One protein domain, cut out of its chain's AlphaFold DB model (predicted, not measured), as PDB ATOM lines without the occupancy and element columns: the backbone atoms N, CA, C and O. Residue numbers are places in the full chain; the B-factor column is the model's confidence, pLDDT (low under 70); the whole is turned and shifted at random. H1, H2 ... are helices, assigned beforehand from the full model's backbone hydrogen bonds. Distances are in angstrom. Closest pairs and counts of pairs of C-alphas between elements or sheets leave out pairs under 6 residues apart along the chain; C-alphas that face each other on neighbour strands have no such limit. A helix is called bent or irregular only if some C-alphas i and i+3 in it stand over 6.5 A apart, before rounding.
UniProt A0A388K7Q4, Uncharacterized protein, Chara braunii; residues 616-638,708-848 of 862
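Overview. This is residues 616 to 638 and 708 to 848 of the 862 residues of an uncharacterized protein of Chara braunii (UniProt A0A388K7Q4). Three pairs of helices stand one beyond the next: H4 with the long H5 in the middle, H1 with H2 packed on one side of them, and the hairpin of H7 and H8 packed on the other. H5 runs along much of the long axis, the short H3 packs near its last residues, and H6 touches no helix and lies far from the middle. The printed part has 164 residues with eight named helices, H1 to H8 in order along the chain, and no named strand; the class is all helix. The whole is compact, with a radius of gyration of the C-alphas of 16.1 A and spans of 52 by 39 by 29 A.

Along the chain. Find C-alpha 616 at (15.257, 12.342, 39.304); from there H1 runs to residue 632, 25.2 A. After the cut, H2 takes residues 708 to 734, 37.8 A. Then come H3, residues 740 to 744, 6.0 A, and H4, residues 747 to 755, 11.9 A. Look for C-alpha 768 at (-2.537, 8.119, 64.190), where H5 begins; it reaches residue 796, 40.4 A on. H5 has a kink of 38 degrees near residue 786 and is irregular, but only just: C-alphas 788 and 791 are 6.9 A apart. H6 is residues 802 to 807, 8.9 A. H7, residues 814 to 834, 30.6 A, has a kink of 35 degrees near residue 828 and is irregular, with C-alphas 830 and 833 7.4 A apart. H8, residues 836 to 846, 15.3 A, ends at C-alpha 846, (-9.958, -0.851, 31.181).

Arrangement. Start at H5, the hub, which touches four helices. Its closest C-alphas to H2 are Met 778 and Arg 722, 5.5 A, at a steep tilt of 42 degrees, the same way. H4 and H5 form a helical hairpin, closest at Leu 754 and Lys 779, 6.2 A. H8 touches residues 780 to 791 of H5 alone, closest at Leu 841 and Thr 787, 5.1 A, at a shallow tilt of 25 degrees. H3 touches H5 at Ala 740 and Arg 792, 5.5 A. Farther out, H1 touches H2 at Leu 624 and Ala 721, 5.5 A, and H4 at Cys 625 and Ser 749, 5.7 A. H7 touches H4 at Ala 820 and Pro 748, 5.4 A, a shallow tilt of 32 degrees, only just short of steep. H7 and H8 form a helical hairpin, closest at Ala 832 and Gln 839, 4.5 A. Each O i to N i+4 pair is within hydrogen-bond range in H2, H3, H4, H6 and H8, against 12 of 13 in H1, 19 of 25 in H5 and 15 of 17 in H7.

Size, cuts and confidence. The C-alphas farthest apart, Arg 764 and Asp 799, are 52.3 A apart. Residues 639 to 707 are not printed, and C-alphas 638 and 708 stand 13.2 A apart across the cut. The link from H4 to H5, residues 756 to 767, is long. The mean pLDDT of the printed part is 85.1; look for values under 70 at residues 634 to 638, 708 to 710, 712, 764 to 766 and 798 to 801.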
ATOM      1  N   PHE A 616      16.164  11.718  38.353       80.50
ATOM      2  CA  PHE A 616      15.257  12.342  39.304       80.50
ATOM      3  C   PHE A 616      14.112  11.399  39.691       80.50
ATOM      4  O   PHE A 616      13.977  11.070  40.867       80.50
ATOM      5  N   PHE A 617      13.355  10.878  38.721       84.69
ATOM      6  CA  PHE A 617      12.257   9.943  38.982       84.69
ATOM      7  C   PHE A 617      12.731   8.636  39.607       84.69
ATOM      8  O   PHE A 617      12.065   8.130  40.501       84.69
ATOM      9  N   LYS A 618      13.909   8.133  39.227       83.81
ATOM     10  CA  LYS A 618      14.536   6.981  39.885       83.81
ATOM     11  C   LYS A 618      14.760   7.229  41.377       83.81
ATOM     12  O   LYS A 618      14.436   6.370  42.184       83.81
ATOM     13  N   ARG A 619      15.237   8.414  41.772       78.88
ATOM     14  CA  ARG A 619      15.429   8.752  43.197       78.88
ATOM     15  C   ARG A 619      14.125   8.919  43.954       78.88
ATOM     16  O   ARG A 619      14.019   8.470  45.090       78.88
ATOM     17  N   LEU A 620      13.134   9.539  43.326       82.31
ATOM     18  CA  LEU A 620      11.795   9.608  43.896       82.31
ATOM     19  C   LEU A 620      11.227   8.195  44.090       82.31
ATOM     20  O   LEU A 620      10.708   7.889  45.159       82.31
ATOM     21  N   ASN A 621      11.419   7.311  43.109       86.12
ATOM     22  CA  ASN A 621      11.035   5.909  43.194       86.12
ATOM     23  C   ASN A 621      11.755   5.172  44.332       86.12
ATOM     24  O   ASN A 621      11.089   4.487  45.095       86.12
ATOM     25  N   ASP A 622      13.069   5.365  44.505       83.25
ATOM     26  CA  ASP A 622      13.842   4.762  45.603       83.25
ATOM     27  C   ASP A 622      13.226   5.106  46.977       83.25
ATOM     28  O   ASP A 622      13.082   4.233  47.833       83.25
ATOM     29  N   ILE A 623      12.803   6.363  47.182       78.94
ATOM     30  CA  ILE A 623      12.145   6.810  48.423       78.94
ATOM     31  C   ILE A 623      10.795   6.101  48.619       78.94
ATOM     32  O   ILE A 623      10.489   5.651  49.725       78.94
ATOM     33  N   LEU A 624       9.997   5.965  47.554       84.81
ATOM     34  CA  LEU A 624       8.723   5.237  47.601       84.81
ATOM     35  C   LEU A 624       8.934   3.737  47.871       84.81
ATOM     36  O   LEU A 624       8.195   3.155  48.664       84.81
ATOM     37  N   CYS A 625       9.964   3.125  47.278       85.44
ATOM     38  CA  CYS A 625      10.328   1.727  47.505       85.44
ATOM     39  C   CYS A 625      10.695   1.461  48.967       85.44
ATOM     40  O   CYS A 625      10.231   0.471  49.524       85.44
ATOM     41  N   VAL A 626      11.492   2.331  49.604       80.56
ATOM     42  CA  VAL A 626      11.844   2.183  51.031       80.56
ATOM     43  C   VAL A 626      10.576   2.096  51.881       80.56
ATOM     44  O   VAL A 626      10.445   1.193  52.705       80.56
ATOM     45  N   ARG A 627       9.598   2.969  51.617       81.38
ATOM     46  CA  ARG A 627       8.314   2.958  52.322       81.38
ATOM     47  C   ARG A 627       7.481   1.707  52.024       81.38
ATOM     48  O   ARG A 627       6.858   1.160  52.933       81.38
ATOM     49  N   ALA A 628       7.469   1.240  50.777       79.25
ATOM     50  CA  ALA A 628       6.766   0.017  50.398       79.25
ATOM     51  C   ALA A 628       7.372  -1.219  51.090       79.25
ATOM     52  O   ALA A 628       6.643  -2.008  51.686       79.25
ATOM     53  N   VAL A 629       8.699  -1.353  51.112       80.56
ATOM     54  CA  VAL A 629       9.394  -2.453  51.807       80.56
ATOM     55  C   VAL A 629       9.143  -2.404  53.314       80.56
ATOM     56  O   VAL A 629       8.946  -3.444  53.945       80.56
ATOM     57  N   GLU A 630       9.080  -1.200  53.890       76.50
ATOM     58  CA  GLU A 630       8.741  -1.011  55.301       76.50
ATOM     59  C   GLU A 630       7.388  -1.606  55.689       76.50
ATOM     60  O   GLU A 630       7.237  -2.093  56.810       76.50
ATOM     61  N   SER A 631       6.429  -1.602  54.763       72.19
ATOM     62  CA  SER A 631       5.095  -2.146  55.006       72.19
ATOM     63  C   SER A 631       5.023  -3.670  55.009       72.19
ATOM     64  O   SER A 631       4.261  -4.247  55.782       72.19
ATOM     65  N   GLU A 632       5.816  -4.338  54.171       76.69
ATOM     66  CA  GLU A 632       5.705  -5.787  53.967       76.69
ATOM     67  C   GLU A 632       6.296  -6.598  55.114       76.69
ATOM     68  O   GLU A 632       5.930  -7.753  55.335       76.69
ATOM     69  N   ASN A 633       7.253  -6.014  55.827       75.38
ATOM     70  CA  ASN A 633       8.011  -6.733  56.826       75.38
ATOM     71  C   ASN A 633       8.271  -5.846  58.040       75.38
ATOM     72  O   ASN A 633       9.409  -5.479  58.266       75.38
ATOM     73  N   PRO A 634       7.281  -5.522  58.882       64.94
ATOM     74  CA  PRO A 634       7.500  -4.691  60.072       64.94
ATOM     75  C   PRO A 634       8.564  -5.245  61.046       64.94
ATOM     76  O   PRO A 634       8.986  -4.541  61.961       64.94
ATOM     77  N   ASP A 635       9.029  -6.486  60.858       67.00
ATOM     78  CA  ASP A 635      10.149  -7.097  61.582       67.00
ATOM     79  C   ASP A 635      11.525  -6.854  60.921       67.00
ATOM     80  O   ASP A 635      12.555  -7.195  61.506       67.00
ATOM     81  N   TRP A 636      11.583  -6.272  59.716       62.91
ATOM     82  CA  TRP A 636      12.817  -6.012  58.965       62.91
ATOM     83  C   TRP A 636      13.775  -5.117  59.760       62.91
ATOM     84  O   TRP A 636      14.983  -5.348  59.740       62.91
ATOM     85  N   PHE A 637      13.232  -4.178  60.543       57.12
ATOM     86  CA  PHE A 637      13.983  -3.275  61.417       57.12
ATOM     87  C   PHE A 637      14.784  -3.996  62.513       57.12
ATOM     88  O   PHE A 637      15.729  -3.429  63.057       57.12
ATOM     89  N   LEU A 638      14.410  -5.234  62.857       55.22
ATOM     90  CA  LEU A 638      15.018  -6.011  63.940       55.22
ATOM     91  C   LEU A 638      16.172  -6.906  63.467       55.22
ATOM     92  O   LEU A 638      16.804  -7.562  64.296       55.22
ATOM     93  N   ILE A 708      13.611   5.099  68.872       57.31
ATOM     94  CA  ILE A 708      13.196   6.341  68.199       57.31
ATOM     95  C   ILE A 708      13.933   6.491  66.897       57.31
ATOM     96  O   ILE A 708      13.472   7.187  66.018       57.31
ATOM     97  N   GLU A 709      15.055   5.810  66.737       62.38
ATOM     98  CA  GLU A 709      15.666   5.634  65.440       62.38
ATOM     99  C   GLU A 709      14.684   4.929  64.491       62.38
ATOM    100  O   GLU A 709      14.561   5.337  63.342       62.38
ATOM    101  N   VAL A 710      13.932   3.923  64.967       69.12
ATOM    102  CA  VAL A 710      12.877   3.263  64.174       69.12
ATOM    103  C   VAL A 710      11.712   4.212  63.927       69.12
ATOM    104  O   VAL A 710      11.244   4.314  62.797       69.12
ATOM    105  N   PHE A 711      11.269   4.949  64.943       72.56
ATOM    106  CA  PHE A 711      10.163   5.884  64.777       72.56
ATOM    107  C   PHE A 711      10.504   7.118  63.922       72.56
ATOM    108  O   PHE A 711       9.734   7.458  63.031       72.56
ATOM    109  N   GLU A 712      11.635   7.781  64.156       67.50
ATOM    110  CA  GLU A 712      12.151   8.884  63.339       67.50
ATOM    111  C   GLU A 712      12.296   8.413  61.897       67.50
ATOM    112  O   GLU A 712      11.832   9.097  60.991       67.50
ATOM    113  N   ARG A 713      12.840   7.209  61.676       74.12
ATOM    114  CA  ARG A 713      12.904   6.603  60.343       74.12
ATOM    115  C   ARG A 713      11.510   6.404  59.746       74.12
ATOM    116  O   ARG A 713      11.290   6.846  58.625       74.12
ATOM    117  N   ALA A 714      10.571   5.807  60.479       79.69
ATOM    118  CA  ALA A 714       9.214   5.557  59.997       79.69
ATOM    119  C   ALA A 714       8.456   6.859  59.687       79.69
ATOM    120  O   ALA A 714       7.789   6.949  58.656       79.69
ATOM    121  N   LEU A 715       8.587   7.884  60.536       78.44
ATOM    122  CA  LEU A 715       7.984   9.193  60.301       78.44
ATOM    123  C   LEU A 715       8.641   9.897  59.112       78.44
ATOM    124  O   LEU A 715       7.935  10.386  58.235       78.44
ATOM    125  N   ASN A 716       9.971   9.929  59.048       75.06
ATOM    126  CA  ASN A 716      10.687  10.552  57.936       75.06
ATOM    127  C   ASN A 716      10.368   9.850  56.615       75.06
ATOM    128  O   ASN A 716      10.164  10.524  55.615       75.06
ATOM    129  N   SER A 717      10.259   8.521  56.620       81.44
ATOM    130  CA  SER A 717       9.839   7.710  55.475       81.44
ATOM    131  C   SER A 717       8.409   8.041  55.039       81.44
ATOM    132  O   SER A 717       8.178   8.329  53.865       81.44
ATOM    133  N   LEU A 718       7.458   8.108  55.982       84.38
ATOM    134  CA  LEU A 718       6.073   8.509  55.713       84.38
ATOM    135  C   LEU A 718       5.997   9.908  55.081       84.38
ATOM    136  O   LEU A 718       5.359  10.100  54.046       84.38
ATOM    137  N   LEU A 719       6.655  10.890  55.696       79.44
ATOM    138  CA  LEU A 719       6.608  12.280  55.250       79.44
ATOM    139  C   LEU A 719       7.377  12.491  53.942       79.44
ATOM    140  O   LEU A 719       6.923  13.247  53.082       79.44
ATOM    141  N   ALA A 720       8.502  11.797  53.758       77.38
ATOM    142  CA  ALA A 720       9.239  11.794  52.502       77.38
ATOM    143  C   ALA A 720       8.387  11.201  51.379       77.38
ATOM    144  O   ALA A 720       8.245  11.857  50.353       77.38
ATOM    145  N   ALA A 721       7.752  10.041  51.577       85.12
ATOM    146  CA  ALA A 721       6.859   9.445  50.584       85.12
ATOM    147  C   ALA A 721       5.710  10.397  50.219       85.12
ATOM    148  O   ALA A 721       5.478  10.665  49.039       85.12
ATOM    149  N   ARG A 722       5.062  11.005  51.221       89.25
ATOM    150  CA  ARG A 722       3.982  11.979  51.009       89.25
ATOM    151  C   ARG A 722       4.435  13.177  50.172       89.25
ATOM    152  O   ARG A 722       3.753  13.567  49.224       89.25
ATOM    153  N   ASN A 723       5.589  13.752  50.497       80.50
ATOM    154  CA  ASN A 723       6.128  14.898  49.770       80.50
ATOM    155  C   ASN A 723       6.633  14.508  48.372       80.50
ATOM    156  O   ASN A 723       6.432  15.265  47.428       80.50
ATOM    157  N   VAL A 724       7.210  13.317  48.204       85.75
ATOM    158  CA  VAL A 724       7.627  12.784  46.900       85.75
ATOM    159  C   VAL A 724       6.431  12.585  45.974       85.75
ATOM    160  O   VAL A 724       6.483  13.028  44.830       85.75
ATOM    161  N   VAL A 725       5.334  11.999  46.457       89.31
ATOM    162  CA  VAL A 725       4.094  11.862  45.676       89.31
ATOM    163  C   VAL A 725       3.595  13.232  45.206       89.31
ATOM    164  O   VAL A 725       3.239  13.389  44.039       89.31
ATOM    165  N   ARG A 726       3.636  14.246  46.081       88.56
ATOM    166  CA  ARG A 726       3.277  15.626  45.723       88.56
ATOM    167  C   ARG A 726       4.207  16.209  44.653       88.56
ATOM    168  O   ARG A 726       3.722  16.838  43.719       88.56
ATOM    169  N   VAL A 727       5.520  15.993  44.764       81.19
ATOM    170  CA  VAL A 727       6.496  16.423  43.746       81.19
ATOM    171  C   VAL A 727       6.204  15.758  42.401       81.19
ATOM    172  O   VAL A 727       6.175  16.450  41.389       81.19
ATOM    173  N   ILE A 728       5.952  14.447  42.375       89.88
ATOM    174  CA  ILE A 728       5.644  13.710  41.138       89.88
ATOM    175  C   ILE A 728       4.393  14.278  40.468       89.88
ATOM    176  O   ILE A 728       4.430  14.573  39.277       89.88
ATOM    177  N   ASP A 729       3.316  14.467  41.232       91.88
ATOM    178  CA  ASP A 729       2.065  15.039  40.731       91.88
ATOM    179  C   ASP A 729       2.295  16.422  40.096       91.88
ATOM    180  O   ASP A 729       1.929  16.656  38.945       91.88
ATOM    181  N   LEU A 730       3.008  17.315  40.792       85.38
ATOM    182  CA  LEU A 730       3.328  18.652  40.280       85.38
ATOM    183  C   LEU A 730       4.197  18.612  39.015       85.38
ATOM    184  O   LEU A 730       3.964  19.387  38.085       85.38
ATOM    185  N   VAL A 731       5.183  17.715  38.950       85.06
ATOM    186  CA  VAL A 731       6.047  17.570  37.770       85.06
ATOM    187  C   VAL A 731       5.247  17.066  36.571       85.06
ATOM    188  O   VAL A 731       5.379  17.630  35.490       85.06
ATOM    189  N   LEU A 732       4.376  16.073  36.748       90.38
ATOM    190  CA  LEU A 732       3.537  15.551  35.665       90.38
ATOM    191  C   LEU A 732       2.512  16.580  35.173       90.38
ATOM    192  O   LEU A 732       2.274  16.682  33.974       90.38
ATOM    193  N   GLN A 733       1.955  17.393  36.073       87.62
ATOM    194  CA  GLN A 733       1.086  18.515  35.697       87.62
ATOM    195  C   GLN A 733       1.836  19.633  34.959       87.62
ATOM    196  O   GLN A 733       1.233  20.397  34.203       87.62
ATOM    197  N   THR A 734       3.137  19.776  35.214       81.62
ATOM    198  CA  THR A 734       3.982  20.783  34.559       81.62
ATOM    199  C   THR A 734       4.461  20.301  33.194       81.62
ATOM    200  O   THR A 734       4.469  21.083  32.249       81.62
ATOM    201  N   TYR A 735       4.791  19.015  33.078       86.81
ATOM    202  CA  TYR A 735       5.325  18.393  31.869       86.81
ATOM    203  C   TYR A 735       4.456  17.194  31.447       86.81
ATOM    204  O   TYR A 735       4.880  16.043  31.600       86.81
ATOM    205  N   PRO A 736       3.246  17.435  30.905       88.00
ATOM    206  CA  PRO A 736       2.346  16.354  30.490       88.00
ATOM    207  C   PRO A 736       2.972  15.463  29.402       88.00
ATOM    208  O   PRO A 736       2.740  14.255  29.378       88.00
ATOM    209  N   ASP A 737       3.849  16.040  28.573       88.88
ATOM    210  CA  ASP A 737       4.515  15.379  27.446       88.88
ATOM    211  C   ASP A 737       5.861  14.722  27.811       88.88
ATOM    212  O   ASP A 737       6.699  14.489  26.934       88.88
ATOM    213  N   LEU A 738       6.115  14.438  29.099       89.06
ATOM    214  CA  LEU A 738       7.286  13.649  29.513       89.06
ATOM    215  C   LEU A 738       7.349  12.331  28.734       89.06
ATOM    216  O   LEU A 738       6.333  11.829  28.290       89.06
ATOM    217  N   GLU A 739       8.513  11.723  28.547       89.88
ATOM    218  CA  GLU A 739       8.590  10.430  27.853       89.88
ATOM    219  C   GLU A 739       7.929   9.311  28.682       89.88
ATOM    220  O   GLU A 739       8.168   9.216  29.889       89.88
ATOM    221  N   ALA A 740       7.147   8.421  28.052       88.94
ATOM    222  CA  ALA A 740       6.467   7.316  28.744       88.94
ATOM    223  C   ALA A 740       7.428   6.460  29.579       88.94
ATOM    224  O   ALA A 740       7.115   6.058  30.702       88.94
ATOM    225  N   ARG A 741       8.642   6.227  29.070       87.88
ATOM    226  CA  ARG A 741       9.674   5.447  29.762       87.88
ATOM    227  C   ARG A 741      10.101   6.077  31.090       87.88
ATOM    228  O   ARG A 741      10.347   5.354  32.049       87.88
ATOM    229  N   LEU A 742      10.148   7.410  31.159       86.50
ATOM    230  CA  LEU A 742      10.535   8.147  32.365       86.50
ATOM    231  C   LEU A 742       9.483   8.034  33.462       86.50
ATOM    232  O   LEU A 742       9.829   7.885  34.627       86.50
ATOM    233  N   VAL A 743       8.206   8.117  33.098       89.19
ATOM    234  CA  VAL A 743       7.110   8.171  34.075       89.19
ATOM    235  C   VAL A 743       6.661   6.779  34.523       89.19
ATOM    236  O   VAL A 743       6.261   6.594  35.670       89.19
ATOM    237  N   THR A 744       6.800   5.768  33.659       90.44
ATOM    238  CA  THR A 744       6.434   4.375  33.973       90.44
ATOM    239  C   THR A 744       7.322   3.737  35.045       90.44
ATOM    240  O   THR A 744       6.872   2.799  35.703       90.44
ATOM    241  N   VAL A 745       8.523   4.275  35.313       91.31
ATOM    242  CA  VAL A 745       9.396   3.831  36.424       91.31
ATOM    243  C   VAL A 745       8.710   3.923  37.793       91.31
ATOM    244  O   VAL A 745       9.052   3.174  38.702       91.31
ATOM    245  N   LEU A 746       7.718   4.808  37.929       92.25
ATOM    246  CA  LEU A 746       7.011   5.085  39.182       92.25
ATOM    247  C   LEU A 746       5.856   4.112  39.445       92.25
ATOM    248  O   LEU A 746       5.424   3.977  40.590       92.25
ATOM    249  N   ILE A 747       5.346   3.444  38.399       94.81
ATOM    250  CA  ILE A 747       4.123   2.633  38.473       94.81
ATOM    251  C   ILE A 747       4.239   1.531  39.532       94.81
ATOM    252  O   ILE A 747       3.356   1.483  40.387       94.81
ATOM    253  N   PRO A 748       5.290   0.683  39.559       94.62
ATOM    254  CA  PRO A 748       5.350  -0.418  40.520       94.62
ATOM    255  C   PRO A 748       5.267   0.049  41.978       94.62
ATOM    256  O   PRO A 748       4.415  -0.421  42.722       94.62
ATOM    257  N   SER A 749       6.070   1.041  42.369       91.75
ATOM    258  CA  SER A 749       6.105   1.538  43.754       91.75
ATOM    259  C   SER A 749       4.824   2.257  44.160       91.75
ATOM    260  O   SER A 749       4.399   2.175  45.308       91.75
ATOM    261  N   MET A 750       4.186   2.965  43.225       95.00
ATOM    262  CA  MET A 750       2.896   3.609  43.466       95.00
ATOM    263  C   MET A 750       1.767   2.595  43.640       95.00
ATOM    264  O   MET A 750       0.927   2.764  44.522       95.00
ATOM    265  N   VAL A 751       1.762   1.532  42.833       95.44
ATOM    266  CA  VAL A 751       0.826   0.416  42.999       95.44
ATOM    267  C   VAL A 751       1.081  -0.285  44.328       95.44
ATOM    268  O   VAL A 751       0.131  -0.527  45.069       95.44
ATOM    269  N   ASP A 752       2.337  -0.536  44.692       92.19
ATOM    270  CA  ASP A 752       2.684  -1.117  45.989       92.19
ATOM    271  C   ASP A 752       2.153  -0.268  47.153       92.19
ATOM    272  O   ASP A 752       1.482  -0.800  48.033       92.19
ATOM    273  N   LEU A 753       2.369   1.051  47.130       89.81
ATOM    274  CA  LEU A 753       1.880   1.964  48.170       89.81
ATOM    275  C   LEU A 753       0.349   2.061  48.248       89.81
ATOM    276  O   LEU A 753      -0.176   2.357  49.317       89.81
ATOM    277  N   LEU A 754      -0.374   1.846  47.145       93.12
ATOM    278  CA  LEU A 754      -1.842   1.830  47.149       93.12
ATOM    279  C   LEU A 754      -2.430   0.495  47.600       93.12
ATOM    280  O   LEU A 754      -3.481   0.460  48.244       93.12
ATOM    281  N   THR A 755      -1.805  -0.604  47.184       92.44
ATOM    282  CA  THR A 755      -2.363  -1.953  47.334       92.44
ATOM    283  C   THR A 755      -1.972  -2.611  48.648       92.44
ATOM    284  O   THR A 755      -2.703  -3.476  49.135       92.44
ATOM    285  N   LYS A 756      -0.850  -2.197  49.243       89.25
ATOM    286  CA  LYS A 756      -0.344  -2.724  50.511       89.25
ATOM    287  C   LYS A 756      -0.738  -1.796  51.664       89.25
ATOM    288  O   LYS A 756      -0.871  -0.590  51.466       89.25
ATOM    289  N   PRO A 757      -0.953  -2.336  52.878       79.25
ATOM    290  CA  PRO A 757      -1.192  -1.499  54.048       79.25
ATOM    291  C   PRO A 757       0.016  -0.589  54.281       79.25
ATOM    292  O   PRO A 757       1.147  -1.030  54.134       79.25
ATOM    293  N   PHE A 758      -0.185   0.665  54.672       77.62
ATOM    294  CA  PHE A 758       0.941   1.523  55.042       77.62
ATOM    295  C   PHE A 758       1.619   1.002  56.316       77.62
ATOM    296  O   PHE A 758       0.957   0.484  57.217       77.62
ATOM    297  N   ALA A 759       2.942   1.156  56.415       76.19
ATOM    298  CA  ALA A 759       3.650   0.838  57.650       76.19
ATOM    299  C   ALA A 759       3.177   1.762  58.786       76.19
ATOM    300  O   ALA A 759       3.374   2.979  58.719       76.19
ATOM    301  N   GLY A 760       2.587   1.165  59.823       79.06
ATOM    302  CA  GLY A 760       2.091   1.863  61.007       79.06
ATOM    303  C   GLY A 760       3.164   2.693  61.707       79.06
ATOM    304  O   GLY A 760       4.269   2.192  61.936       79.06
ATOM    305  N   LEU A 761       2.851   3.925  62.117       81.38
ATOM    306  CA  LEU A 761       3.641   4.592  63.149       81.38
ATOM    307  C   LEU A 761       3.392   3.894  64.502       81.38
ATOM    308  O   LEU A 761       2.279   3.436  64.778       81.38
ATOM    309  N   PRO A 762       4.395   3.823  65.397       74.44
ATOM    310  CA  PRO A 762       4.208   3.303  66.745       74.44
ATOM    311  C   PRO A 762       3.066   4.019  67.475       74.44
ATOM    312  O   PRO A 762       3.087   5.235  67.695       74.44
ATOM    313  N   THR A 763       2.068   3.246  67.903       71.56
ATOM    314  CA  THR A 763       0.823   3.760  68.499       71.56
ATOM    315  C   THR A 763       1.048   4.533  69.800       71.56
ATOM    316  O   THR A 763       0.251   5.412  70.139       71.56
ATOM    317  N   ARG A 764       2.155   4.259  70.509       63.25
ATOM    318  CA  ARG A 764       2.543   4.901  71.778       63.25
ATOM    319  C   ARG A 764       2.664   6.419  71.678       63.25
ATOM    320  O   ARG A 764       2.357   7.119  72.639       63.25
ATOM    321  N   LEU A 765       3.073   6.937  70.522       60.09
ATOM    322  CA  LEU A 765       3.243   8.376  70.321       60.09
ATOM    323  C   LEU A 765       1.941   9.079  69.935       60.09
ATOM    324  O   LEU A 765       1.922  10.304  69.872       60.09
ATOM    325  N   GLN A 766       0.845   8.339  69.757       66.81
ATOM    326  CA  GLN A 766      -0.476   8.853  69.392       66.81
ATOM    327  C   GLN A 766      -0.448   9.768  68.152       66.81
ATOM    328  O   GLN A 766      -0.977  10.878  68.168       66.81
ATOM    329  N   LEU A 767       0.246   9.329  67.100       73.44
ATOM    330  CA  LEU A 767       0.363  10.052  65.827       73.44
ATOM    331  C   LEU A 767      -0.555   9.478  64.740       73.44
ATOM    332  O   LEU A 767      -0.310   9.709  63.561       73.44
ATOM    333  N   GLN A 768      -1.609   8.754  65.129       82.56
ATOM    334  CA  GLN A 768      -2.537   8.119  64.190       82.56
ATOM    335  C   GLN A 768      -3.190   9.152  63.272       82.56
ATOM    336  O   GLN A 768      -3.257   8.929  62.078       82.56
ATOM    337  N   GLU A 769      -3.573  10.319  63.795       79.19
ATOM    338  CA  GLU A 769      -4.180  11.384  62.983       79.19
ATOM    339  C   GLU A 769      -3.228  11.893  61.885       79.19
ATOM    340  O   GLU A 769      -3.628  12.050  60.732       79.19
ATOM    341  N   LEU A 770      -1.948  12.108  62.221       79.94
ATOM    342  CA  LEU A 770      -0.929  12.507  61.244       79.94
ATOM    343  C   LEU A 770      -0.717  11.407  60.200       79.94
ATOM    344  O   LEU A 770      -0.587  11.698  59.012       79.94
ATOM    345  N   GLU A 771      -0.668  10.156  60.650       87.81
ATOM    346  CA  GLU A 771      -0.495   8.996  59.788       87.81
ATOM    347  C   GLU A 771      -1.671   8.809  58.824       87.81
ATOM    348  O   GLU A 771      -1.464   8.720  57.617       87.81
ATOM    349  N   GLU A 772      -2.898   8.799  59.338       89.44
ATOM    350  CA  GLU A 772      -4.139   8.675  58.573       89.44
ATOM    351  C   GLU A 772      -4.266   9.812  57.559       89.44
ATOM    352  O   GLU A 772      -4.508   9.559  56.380       89.44
ATOM    353  N   SER A 773      -4.015  11.054  57.986       86.69
ATOM    354  CA  SER A 773      -4.030  12.222  57.104       86.69
ATOM    355  C   SER A 773      -2.984  12.112  55.988       86.69
ATOM    356  O   SER A 773      -3.295  12.340  54.816       86.69
ATOM    357  N   ALA A 774      -1.749  11.713  56.316       85.31
ATOM    358  CA  ALA A 774      -0.683  11.546  55.332       85.31
ATOM    359  C   ALA A 774      -0.974  10.404  54.344       85.31
ATOM    360  O   ALA A 774      -0.774  10.574  53.140       85.31
ATOM    361  N   ASN A 775      -1.466   9.267  54.837       90.94
ATOM    362  CA  ASN A 775      -1.825   8.108  54.023       90.94
ATOM    363  C   ASN A 775      -3.002   8.416  53.092       90.94
ATOM    364  O   ASN A 775      -2.950   8.074  51.910       90.94
ATOM    365  N   GLN A 776      -4.023   9.118  53.587       92.31
ATOM    366  CA  GLN A 776      -5.160   9.548  52.779       92.31
ATOM    367  C   GLN A 776      -4.720  10.515  51.673       92.31
ATOM    368  O   GLN A 776      -5.040  10.300  50.505       92.31
ATOM    369  N   PHE A 777      -3.897  11.514  52.010       91.94
ATOM    370  CA  PHE A 777      -3.328  12.431  51.021       91.94
ATOM    371  C   PHE A 777      -2.519  11.691  49.943       91.94
ATOM    372  O   PHE A 777      -2.665  11.972  48.752       91.94
ATOM    373  N   MET A 778      -1.659  10.746  50.345       93.12
ATOM    374  CA  MET A 778      -0.888   9.932  49.400       93.12
ATOM    375  C   MET A 778      -1.807   9.135  48.484       93.12
ATOM    376  O   MET A 778      -1.609   9.166  47.276       93.12
ATOM    377  N   LYS A 779      -2.822   8.466  49.037       94.19
ATOM    378  CA  LYS A 779      -3.777   7.662  48.271       94.19
ATOM    379  C   LYS A 779      -4.449   8.492  47.176       94.19
ATOM    380  O   LYS A 779      -4.370   8.127  46.006       94.19
ATOM    381  N   GLU A 780      -5.032   9.634  47.535       94.56
ATOM    382  CA  GLU A 780      -5.708  10.535  46.590       94.56
ATOM    383  C   GLU A 780      -4.774  11.010  45.468       94.56
ATOM    384  O   GLU A 780      -5.142  11.039  44.291       94.56
ATOM    385  N   ARG A 781      -3.535  11.373  45.813       94.88
ATOM    386  CA  ARG A 781      -2.558  11.874  44.838       94.88
ATOM    387  C   ARG A 781      -1.983  10.769  43.961       94.88
ATOM    388  O   ARG A 781      -1.817  10.990  42.765       94.88
ATOM    389  N   ILE A 782      -1.723   9.582  44.508       95.94
ATOM    390  CA  ILE A 782      -1.257   8.440  43.717       95.94
ATOM    391  C   ILE A 782      -2.337   8.019  42.714       95.94
ATOM    392  O   ILE A 782      -1.998   7.762  41.563       95.94
ATOM    393  N   ILE A 783      -3.622   8.009  43.092       96.50
ATOM    394  CA  ILE A 783      -4.724   7.720  42.155       96.50
ATOM    395  C   ILE A 783      -4.691   8.694  40.971       96.50
ATOM    396  O   ILE A 783      -4.728   8.263  39.816       96.50
ATOM    397  N   LYS A 784      -4.545   9.997  41.239       95.69
ATOM    398  CA  LYS A 784      -4.433  11.028  40.193       95.69
ATOM    399  C   LYS A 784      -3.223  10.802  39.291       95.69
ATOM    400  O   LYS A 784      -3.370  10.798  38.072       95.69
ATOM    401  N   VAL A 785      -2.052  10.544  39.873       95.75
ATOM    402  CA  VAL A 785      -0.832  10.263  39.104       95.75
ATOM    403  C   VAL A 785      -0.986   9.005  38.245       95.75
ATOM    404  O   VAL A 785      -0.699   9.051  37.051       95.75
ATOM    405  N   LEU A 786      -1.473   7.896  38.807       96.25
ATOM    406  CA  LEU A 786      -1.667   6.640  38.076       96.25
ATOM    407  C   LEU A 786      -2.679   6.782  36.938       96.25
ATOM    408  O   LEU A 786      -2.459   6.225  35.865       96.25
ATOM    409  N   THR A 787      -3.726   7.584  37.130       96.00
ATOM    410  CA  THR A 787      -4.705   7.900  36.077       96.00
ATOM    411  C   THR A 787      -4.030   8.570  34.876       96.00
ATOM    412  O   THR A 787      -4.404   8.311  33.737       96.00
ATOM    413  N   LEU A 788      -2.993   9.382  35.109       94.50
ATOM    414  CA  LEU A 788      -2.226  10.034  34.046       94.50
ATOM    415  C   LEU A 788      -1.203   9.100  33.379       94.50
ATOM    416  O   LEU A 788      -1.026   9.158  32.165       94.50
ATOM    417  N   ILE A 789      -0.504   8.256  34.148       95.00
ATOM    418  CA  ILE A 789       0.665   7.514  33.634       95.00
ATOM    419  C   ILE A 789       0.361   6.088  33.160       95.00
ATOM    420  O   ILE A 789       1.104   5.567  32.332       95.00
ATOM    421  N   VAL A 790      -0.706   5.439  33.638       94.19
ATOM    422  CA  VAL A 790      -1.042   4.054  33.246       94.19
ATOM    423  C   VAL A 790      -1.347   3.898  31.748       94.19
ATOM    424  O   VAL A 790      -0.835   2.940  31.162       94.19
ATOM    425  N   PRO A 791      -2.095   4.805  31.082       94.19
ATOM    426  CA  PRO A 791      -2.316   4.722  29.630       94.19
ATOM    427  C   PRO A 791      -1.021   4.664  28.822       94.19
ATOM    428  O   PRO A 791      -0.943   4.029  27.774       94.19
ATOM    429  N   ARG A 792       0.035   5.268  29.365       92.31
ATOM    430  CA  ARG A 792       1.333   5.415  28.710       92.31
ATOM    431  C   ARG A 792       2.138   4.120  28.657       92.31
ATOM    432  O   ARG A 792       3.150   4.066  27.968       92.31
ATOM    433  N   ILE A 793       1.691   3.053  29.327       90.44
ATOM    434  CA  ILE A 793       2.269   1.709  29.163       90.44
ATOM    435  C   ILE A 793       2.141   1.246  27.702       90.44
ATOM    436  O   ILE A 793       3.059   0.611  27.186       90.44
ATOM    437  N   ALA A 794       1.049   1.603  27.014       88.38
ATOM    438  CA  ALA A 794       0.839   1.234  25.614       88.38
ATOM    439  C   ALA A 794       1.899   1.848  24.679       88.38
ATOM    440  O   ALA A 794       2.307   1.207  23.712       88.38
ATOM    441  N   GLU A 795       2.424   3.036  25.013       90.25
ATOM    442  CA  GLU A 795       3.505   3.701  24.265       90.25
ATOM    443  C   GLU A 795       4.819   2.889  24.282       90.25
ATOM    444  O   GLU A 795       5.677   3.089  23.427       90.25
ATOM    445  N   LEU A 796       4.991   1.952  25.226       85.69
ATOM    446  CA  LEU A 796       6.209   1.142  25.372       85.69
ATOM    447  C   LEU A 796       6.202  -0.169  24.576       85.69
ATOM    448  O   LEU A 796       7.235  -0.834  24.491       85.69
ATOM    449  N   ALA A 797       5.066  -0.564  23.997       73.75
ATOM    450  CA  ALA A 797       4.892  -1.878  23.375       73.75
ATOM    451  C   ALA A 797       5.688  -2.081  22.060       73.75
ATOM    452  O   ALA A 797       5.658  -3.177  21.504       73.75
ATOM    453  N   GLY A 798       6.401  -1.054  21.572       69.44
ATOM    454  CA  GLY A 798       6.992  -1.018  20.230       69.44
ATOM    455  C   GLY A 798       8.473  -1.393  20.089       69.44
ATOM    456  O   GLY A 798       8.783  -2.154  19.182       69.44
ATOM    457  N   ASP A 799       9.398  -0.891  20.925       56.41
ATOM    458  CA  ASP A 799      10.785  -0.739  20.424       56.41
ATOM    459  C   ASP A 799      11.955  -0.905  21.411       56.41
ATOM    460  O   ASP A 799      13.110  -0.786  21.004       56.41
ATOM    461  N   SER A 800      11.763  -1.161  22.709       60.66
ATOM    462  CA  SER A 800      12.915  -1.065  23.631       60.66
ATOM    463  C   SER A 800      12.801  -1.902  24.896       60.66
ATOM    464  O   SER A 800      12.194  -1.489  25.879       60.66
ATOM    465  N   THR A 801      13.406  -3.094  24.914       65.56
ATOM    466  CA  THR A 801      13.337  -3.946  26.116       65.56
ATOM    467  C   THR A 801      14.665  -4.555  26.540       65.56
ATOM    468  O   THR A 801      15.112  -4.260  27.639       65.56
ATOM    469  N   ALA A 802      15.358  -5.349  25.725       73.75
ATOM    470  CA  ALA A 802      16.532  -6.064  26.245       73.75
ATOM    471  C   ALA A 802      17.765  -5.166  26.474       73.75
ATOM    472  O   ALA A 802      18.423  -5.273  27.508       73.75
ATOM    473  N   GLN A 803      18.077  -4.283  25.521       78.50
ATOM    474  CA  GLN A 803      19.281  -3.452  25.591       78.50
ATOM    475  C   GLN A 803      19.103  -2.262  26.543       78.50
ATOM    476  O   GLN A 803      19.978  -2.018  27.362       78.50
ATOM    477  N   GLU A 804      17.944  -1.599  26.546       75.25
ATOM    478  CA  GLU A 804      17.681  -0.507  27.497       75.25
ATOM    479  C   GLU A 804      17.670  -0.974  28.956       75.25
ATOM    480  O   GLU A 804      18.221  -0.291  29.809       75.25
ATOM    481  N   LEU A 805      17.083  -2.140  29.258       77.31
ATOM    482  CA  LEU A 805      17.130  -2.711  30.612       77.31
ATOM    483  C   LEU A 805      18.561  -3.091  31.020       77.31
ATOM    484  O   LEU A 805      18.887  -3.111  32.204       77.31
ATOM    485  N   LYS A 806      19.416  -3.409  30.042       81.06
ATOM    486  CA  LYS A 806      20.839  -3.669  30.267       81.06
ATOM    487  C   LYS A 806      21.611  -2.373  30.525       81.06
ATOM    488  O   LYS A 806      22.534  -2.383  31.337       81.06
ATOM    489  N   ASP A 807      21.225  -1.288  29.859       81.81
ATOM    490  CA  ASP A 807      21.863   0.023  29.980       81.81
ATOM    491  C   ASP A 807      21.395   0.785  31.240       81.81
ATOM    492  O   ASP A 807      22.212   1.445  31.886       81.81
ATOM    493  N   ASP A 808      20.129   0.643  31.654       78.94
ATOM    494  CA  ASP A 808      19.613   1.116  32.947       78.94
ATOM    495  C   ASP A 808      18.720   0.056  33.629       78.94
ATOM    496  O   ASP A 808      17.512  -0.017  33.380       78.94
ATOM    497  N   PRO A 809      19.283  -0.747  34.550       81.56
ATOM    498  CA  PRO A 809      18.554  -1.819  35.226       81.56
ATOM    499  C   PRO A 809      17.468  -1.331  36.196       81.56
ATOM    500  O   PRO A 809      16.755  -2.157  36.759       81.56
ATOM    501  N   ALA A 810      17.333  -0.020  36.427       75.44
ATOM    502  CA  ALA A 810      16.249   0.510  37.254       75.44
ATOM    503  C   ALA A 810      14.939   0.715  36.490       75.44
ATOM    504  O   ALA A 810      13.903   0.933  37.118       75.44
ATOM    505  N   LEU A 811      14.964   0.653  35.157       84.94
ATOM    506  CA  LEU A 811      13.741   0.686  34.371       84.94
ATOM    507  C   LEU A 811      12.930  -0.592  34.616       84.94
ATOM    508  O   LEU A 811      13.485  -1.693  34.567       84.94
ATOM    509  N   PRO A 812      11.612  -0.496  34.851       87.31
ATOM    510  CA  PRO A 812      10.791  -1.680  35.000       87.31
ATOM    511  C   PRO A 812      10.709  -2.418  33.662       87.31
ATOM    512  O   PRO A 812      10.574  -1.827  32.581       87.31
ATOM    513  N   SER A 813      10.787  -3.744  33.743       90.12
ATOM    514  CA  SER A 813      10.496  -4.602  32.599       90.12
ATOM    515  C   SER A 813       9.009  -4.513  32.241       90.12
ATOM    516  O   SER A 813       8.178  -4.237  33.109       90.12
ATOM    517  N   MET A 814       8.648  -4.813  30.990       89.62
ATOM    518  CA  MET A 814       7.232  -4.902  30.601       89.62
ATOM    519  C   MET A 814       6.466  -5.914  31.459       89.62
ATOM    520  O   MET A 814       5.330  -5.659  31.836       89.62
ATOM    521  N   LEU A 815       7.112  -7.015  31.860       90.19
ATOM    522  CA  LEU A 815       6.533  -7.983  32.792       90.19
ATOM    523  C   LEU A 815       6.205  -7.337  34.152       90.19
ATOM    524  O   LEU A 815       5.141  -7.582  34.712       90.19
ATOM    525  N   THR A 816       7.111  -6.507  34.679       90.88
ATOM    526  CA  THR A 816       6.919  -5.778  35.942       90.88
ATOM    527  C   THR A 816       5.765  -4.782  35.834       90.88
ATOM    528  O   THR A 816       4.946  -4.706  36.747       90.88
ATOM    529  N   LEU A 817       5.672  -4.051  34.716       92.50
ATOM    530  CA  LEU A 817       4.592  -3.094  34.464       92.50
ATOM    531  C   LEU A 817       3.233  -3.783  34.324       92.50
ATOM    532  O   LEU A 817       2.271  -3.352  34.951       92.50
ATOM    533  N   GLU A 818       3.155  -4.880  33.571       91.94
ATOM    534  CA  GLU A 818       1.920  -5.656  33.431       91.94
ATOM    535  C   GLU A 818       1.496  -6.292  34.756       91.94
ATOM    536  O   GLU A 818       0.312  -6.303  35.097       91.94
ATOM    537  N   LYS A 819       2.450  -6.780  35.557       94.25
ATOM    538  CA  LYS A 819       2.159  -7.266  36.908       94.25
ATOM    539  C   LYS A 819       1.545  -6.154  37.769       94.25
ATOM    540  O   LYS A 819       0.463  -6.358  38.314       94.25
ATOM    541  N   ALA A 820       2.182  -4.983  37.829       93.88
ATOM    542  CA  ALA A 820       1.682  -3.842  38.595       93.88
ATOM    543  C   ALA A 820       0.311  -3.355  38.083       93.88
ATOM    544  O   ALA A 820      -0.587  -3.086  38.875       93.88
ATOM    545  N   LYS A 821       0.094  -3.314  36.760       94.75
ATOM    546  CA  LYS A 821      -1.206  -2.979  36.149       94.75
ATOM    547  C   LYS A 821      -2.305  -3.955  36.579       94.75
ATOM    548  O   LYS A 821      -3.412  -3.527  36.903       94.75
ATOM    549  N   ASN A 822      -2.012  -5.254  36.607       94.81
ATOM    550  CA  ASN A 822      -2.969  -6.276  37.033       94.81
ATOM    551  C   ASN A 822      -3.287  -6.190  38.532       94.81
ATOM    552  O   ASN A 822      -4.454  -6.287  38.911       94.81
ATOM    553  N   GLU A 823      -2.280  -5.966  39.378       96.06
ATOM    554  CA  GLU A 823      -2.473  -5.728  40.816       96.06
ATOM    555  C   GLU A 823      -3.343  -4.486  41.058       96.06
ATOM    556  O   GLU A 823      -4.316  -4.542  41.816       96.06
ATOM    557  N   LEU A 824      -3.077  -3.401  40.324       96.00
ATOM    558  CA  LEU A 824      -3.871  -2.178  40.372       96.00
ATOM    559  C   LEU A 824      -5.320  -2.403  39.921       96.00
ATOM    560  O   LEU A 824      -6.242  -1.901  40.558       96.00
ATOM    561  N   LEU A 825      -5.542  -3.183  38.859       95.88
ATOM    562  CA  LEU A 825      -6.882  -3.520  38.370       95.88
ATOM    563  C   LEU A 825      -7.697  -4.283  39.422       95.88
ATOM    564  O   LEU A 825      -8.884  -4.003  39.608       95.88
ATOM    565  N   VAL A 826      -7.078  -5.251  40.105       96.56
ATOM    566  CA  VAL A 826      -7.727  -6.016  41.181       96.56
ATOM    567  C   VAL A 826      -8.117  -5.088  42.328       96.56
ATOM    568  O   VAL A 826      -9.272  -5.101  42.756       96.56
ATOM    569  N   TRP A 827      -7.189  -4.247  42.778       96.38
ATOM    570  CA  TRP A 827      -7.438  -3.295  43.855       96.38
ATOM    571  C   TRP A 827      -8.510  -2.261  43.494       96.38
ATOM    572  O   TRP A 827      -9.419  -2.012  44.288       96.38
ATOM    573  N   ALA A 828      -8.462  -1.697  42.284       96.31
ATOM    574  CA  ALA A 828      -9.414  -0.683  41.841       96.31
ATOM    575  C   ALA A 828     -10.839  -1.250  41.782       96.31
ATOM    576  O   ALA A 828     -11.769  -0.619  42.272       96.31
ATOM    577  N   ARG A 829     -11.020  -2.491  41.302       96.44
ATOM    578  CA  ARG A 829     -12.330  -3.175  41.320       96.44
ATOM    579  C   ARG A 829     -12.904  -3.346  42.725       96.44
ATOM    580  O   ARG A 829     -14.115  -3.265  42.892       96.44
ATOM    581  N   GLN A 830     -12.053  -3.589  43.720       96.31
ATOM    582  CA  GLN A 830     -12.484  -3.763  45.110       96.31
ATOM    583  C   GLN A 830     -12.894  -2.441  45.773       96.31
ATOM    584  O   GLN A 830     -13.710  -2.454  46.690       96.31
ATOM    585  N   ASN A 831     -12.348  -1.311  45.316       95.62
ATOM    586  CA  ASN A 831     -12.507  -0.013  45.976       95.62
ATOM    587  C   ASN A 831     -13.404   0.979  45.212       95.62
ATOM    588  O   ASN A 831     -13.916   1.913  45.824       95.62
ATOM    589  N   ALA A 832     -13.646   0.775  43.913       94.31
ATOM    590  CA  ALA A 832     -14.350   1.733  43.053       94.31
ATOM    591  C   ALA A 832     -15.802   2.025  43.469       94.31
ATOM    592  O   ALA A 832     -16.299   3.122  43.235       94.31
ATOM    593  N   ALA A 833     -16.477   1.084  44.139       94.31
ATOM    594  CA  ALA A 833     -17.845   1.293  44.621       94.31
ATOM    595  C   ALA A 833     -17.959   2.424  45.661       94.31
ATOM    596  O   ALA A 833     -19.037   2.987  45.834       94.31
ATOM    597  N   ASN A 834     -16.858   2.747  46.347       92.62
ATOM    598  CA  ASN A 834     -16.840   3.683  47.469       92.62
ATOM    599  C   ASN A 834     -16.130   5.007  47.143       92.62
ATOM    600  O   ASN A 834     -16.125   5.903  47.985       92.62
ATOM    601  N   ASP A 835     -15.502   5.129  45.969       94.06
ATOM    602  CA  ASP A 835     -14.605   6.240  45.648       94.06
ATOM    603  C   ASP A 835     -14.615   6.536  44.135       94.06
ATOM    604  O   ASP A 835     -14.222   5.705  43.310       94.06
ATOM    605  N   ALA A 836     -15.086   7.732  43.768       95.50
ATOM    606  CA  ALA A 836     -15.243   8.152  42.376       95.50
ATOM    607  C   ALA A 836     -13.900   8.290  41.641       95.50
ATOM    608  O   ALA A 836     -13.822   7.954  40.456       95.50
ATOM    609  N   ASP A 837     -12.839   8.709  42.336       93.81
ATOM    610  CA  ASP A 837     -11.505   8.838  41.744       93.81
ATOM    611  C   ASP A 837     -10.938   7.441  41.427       93.81
ATOM    612  O   ASP A 837     -10.312   7.224  40.385       93.81
ATOM    613  N   VAL A 838     -11.227   6.443  42.273       95.62
ATOM    614  CA  VAL A 838     -10.872   5.036  42.006       95.62
ATOM    615  C   VAL A 838     -11.662   4.477  40.823       95.62
ATOM    616  O   VAL A 838     -11.101   3.738  40.011       95.62
ATOM    617  N   GLN A 839     -12.943   4.830  40.683       96.62
ATOM    618  CA  GLN A 839     -13.737   4.440  39.515       96.62
ATOM    619  C   GLN A 839     -13.188   5.063  38.222       96.62
ATOM    620  O   GLN A 839     -13.127   4.381  37.199       96.62
ATOM    621  N   GLN A 840     -12.742   6.321  38.261       96.06
ATOM    622  CA  GLN A 840     -12.077   6.956  37.122       96.06
ATOM    623  C   GLN A 840     -10.794   6.206  36.742       96.06
ATOM    624  O   GLN A 840     -10.613   5.858  35.575       96.06
ATOM    625  N   LEU A 841      -9.940   5.892  37.720       95.94
ATOM    626  CA  LEU A 841      -8.732   5.103  37.489       95.94
ATOM    627  C   LEU A 841      -9.057   3.720  36.898       95.94
ATOM    628  O   LEU A 841      -8.390   3.270  35.967       95.94
ATOM    629  N   LEU A 842     -10.106   3.059  37.394       96.25
ATOM    630  CA  LEU A 842     -10.563   1.769  36.878       96.25
ATOM    631  C   LEU A 842     -10.963   1.851  35.398       96.25
ATOM    632  O   LEU A 842     -10.572   0.975  34.623       96.25
ATOM    633  N   ASN A 843     -11.701   2.892  35.009       95.94
ATOM    634  CA  ASN A 843     -12.091   3.112  33.616       95.94
ATOM    635  C   ASN A 843     -10.849   3.283  32.730       95.94
ATOM    636  O   ASN A 843     -10.712   2.588  31.729       95.94
ATOM    637  N   VAL A 844      -9.884   4.097  33.167       95.12
ATOM    638  CA  VAL A 844      -8.628   4.339  32.437       95.12
ATOM    639  C   VAL A 844      -7.797   3.061  32.244       95.12
ATOM    640  O   VAL A 844      -7.196   2.852  31.185       95.12
ATOM    641  N   ILE A 845      -7.773   2.168  33.240       93.50
ATOM    642  CA  ILE A 845      -7.092   0.868  33.126       93.50
ATOM    643  C   ILE A 845      -7.799  -0.036  32.101       93.50
ATOM    644  O   ILE A 845      -7.129  -0.763  31.364       93.50
ATOM    645  N   GLN A 846      -9.136  -0.008  32.060       93.44
ATOM    646  CA  GLN A 846      -9.958  -0.851  31.181       93.44
ATOM    647  C   GLN A 846      -9.988  -0.365  29.727       93.44
ATOM    648  O   GLN A 846     -10.009  -1.191  28.819       93.44
ATOM    649  N   GLU A 847      -9.942   0.949  29.506       91.25
ATOM    650  CA  GLU A 847      -9.936   1.584  28.181       91.25
ATOM    651  C   GLU A 847      -8.642   1.338  27.387       91.25
ATOM    652  O   GLU A 847      -8.597   1.613  26.192       91.25
ATOM    653  N   ASN A 848      -7.624   0.723  28.002       78.25
ATOM    654  CA  ASN A 848      -6.386   0.284  27.347       78.25
ATOM    655  C   ASN A 848      -6.281  -1.259  27.225       78.25
ATOM    656  O   ASN A 848      -5.390  -1.867  27.844       78.25
TER     657      ASN A 848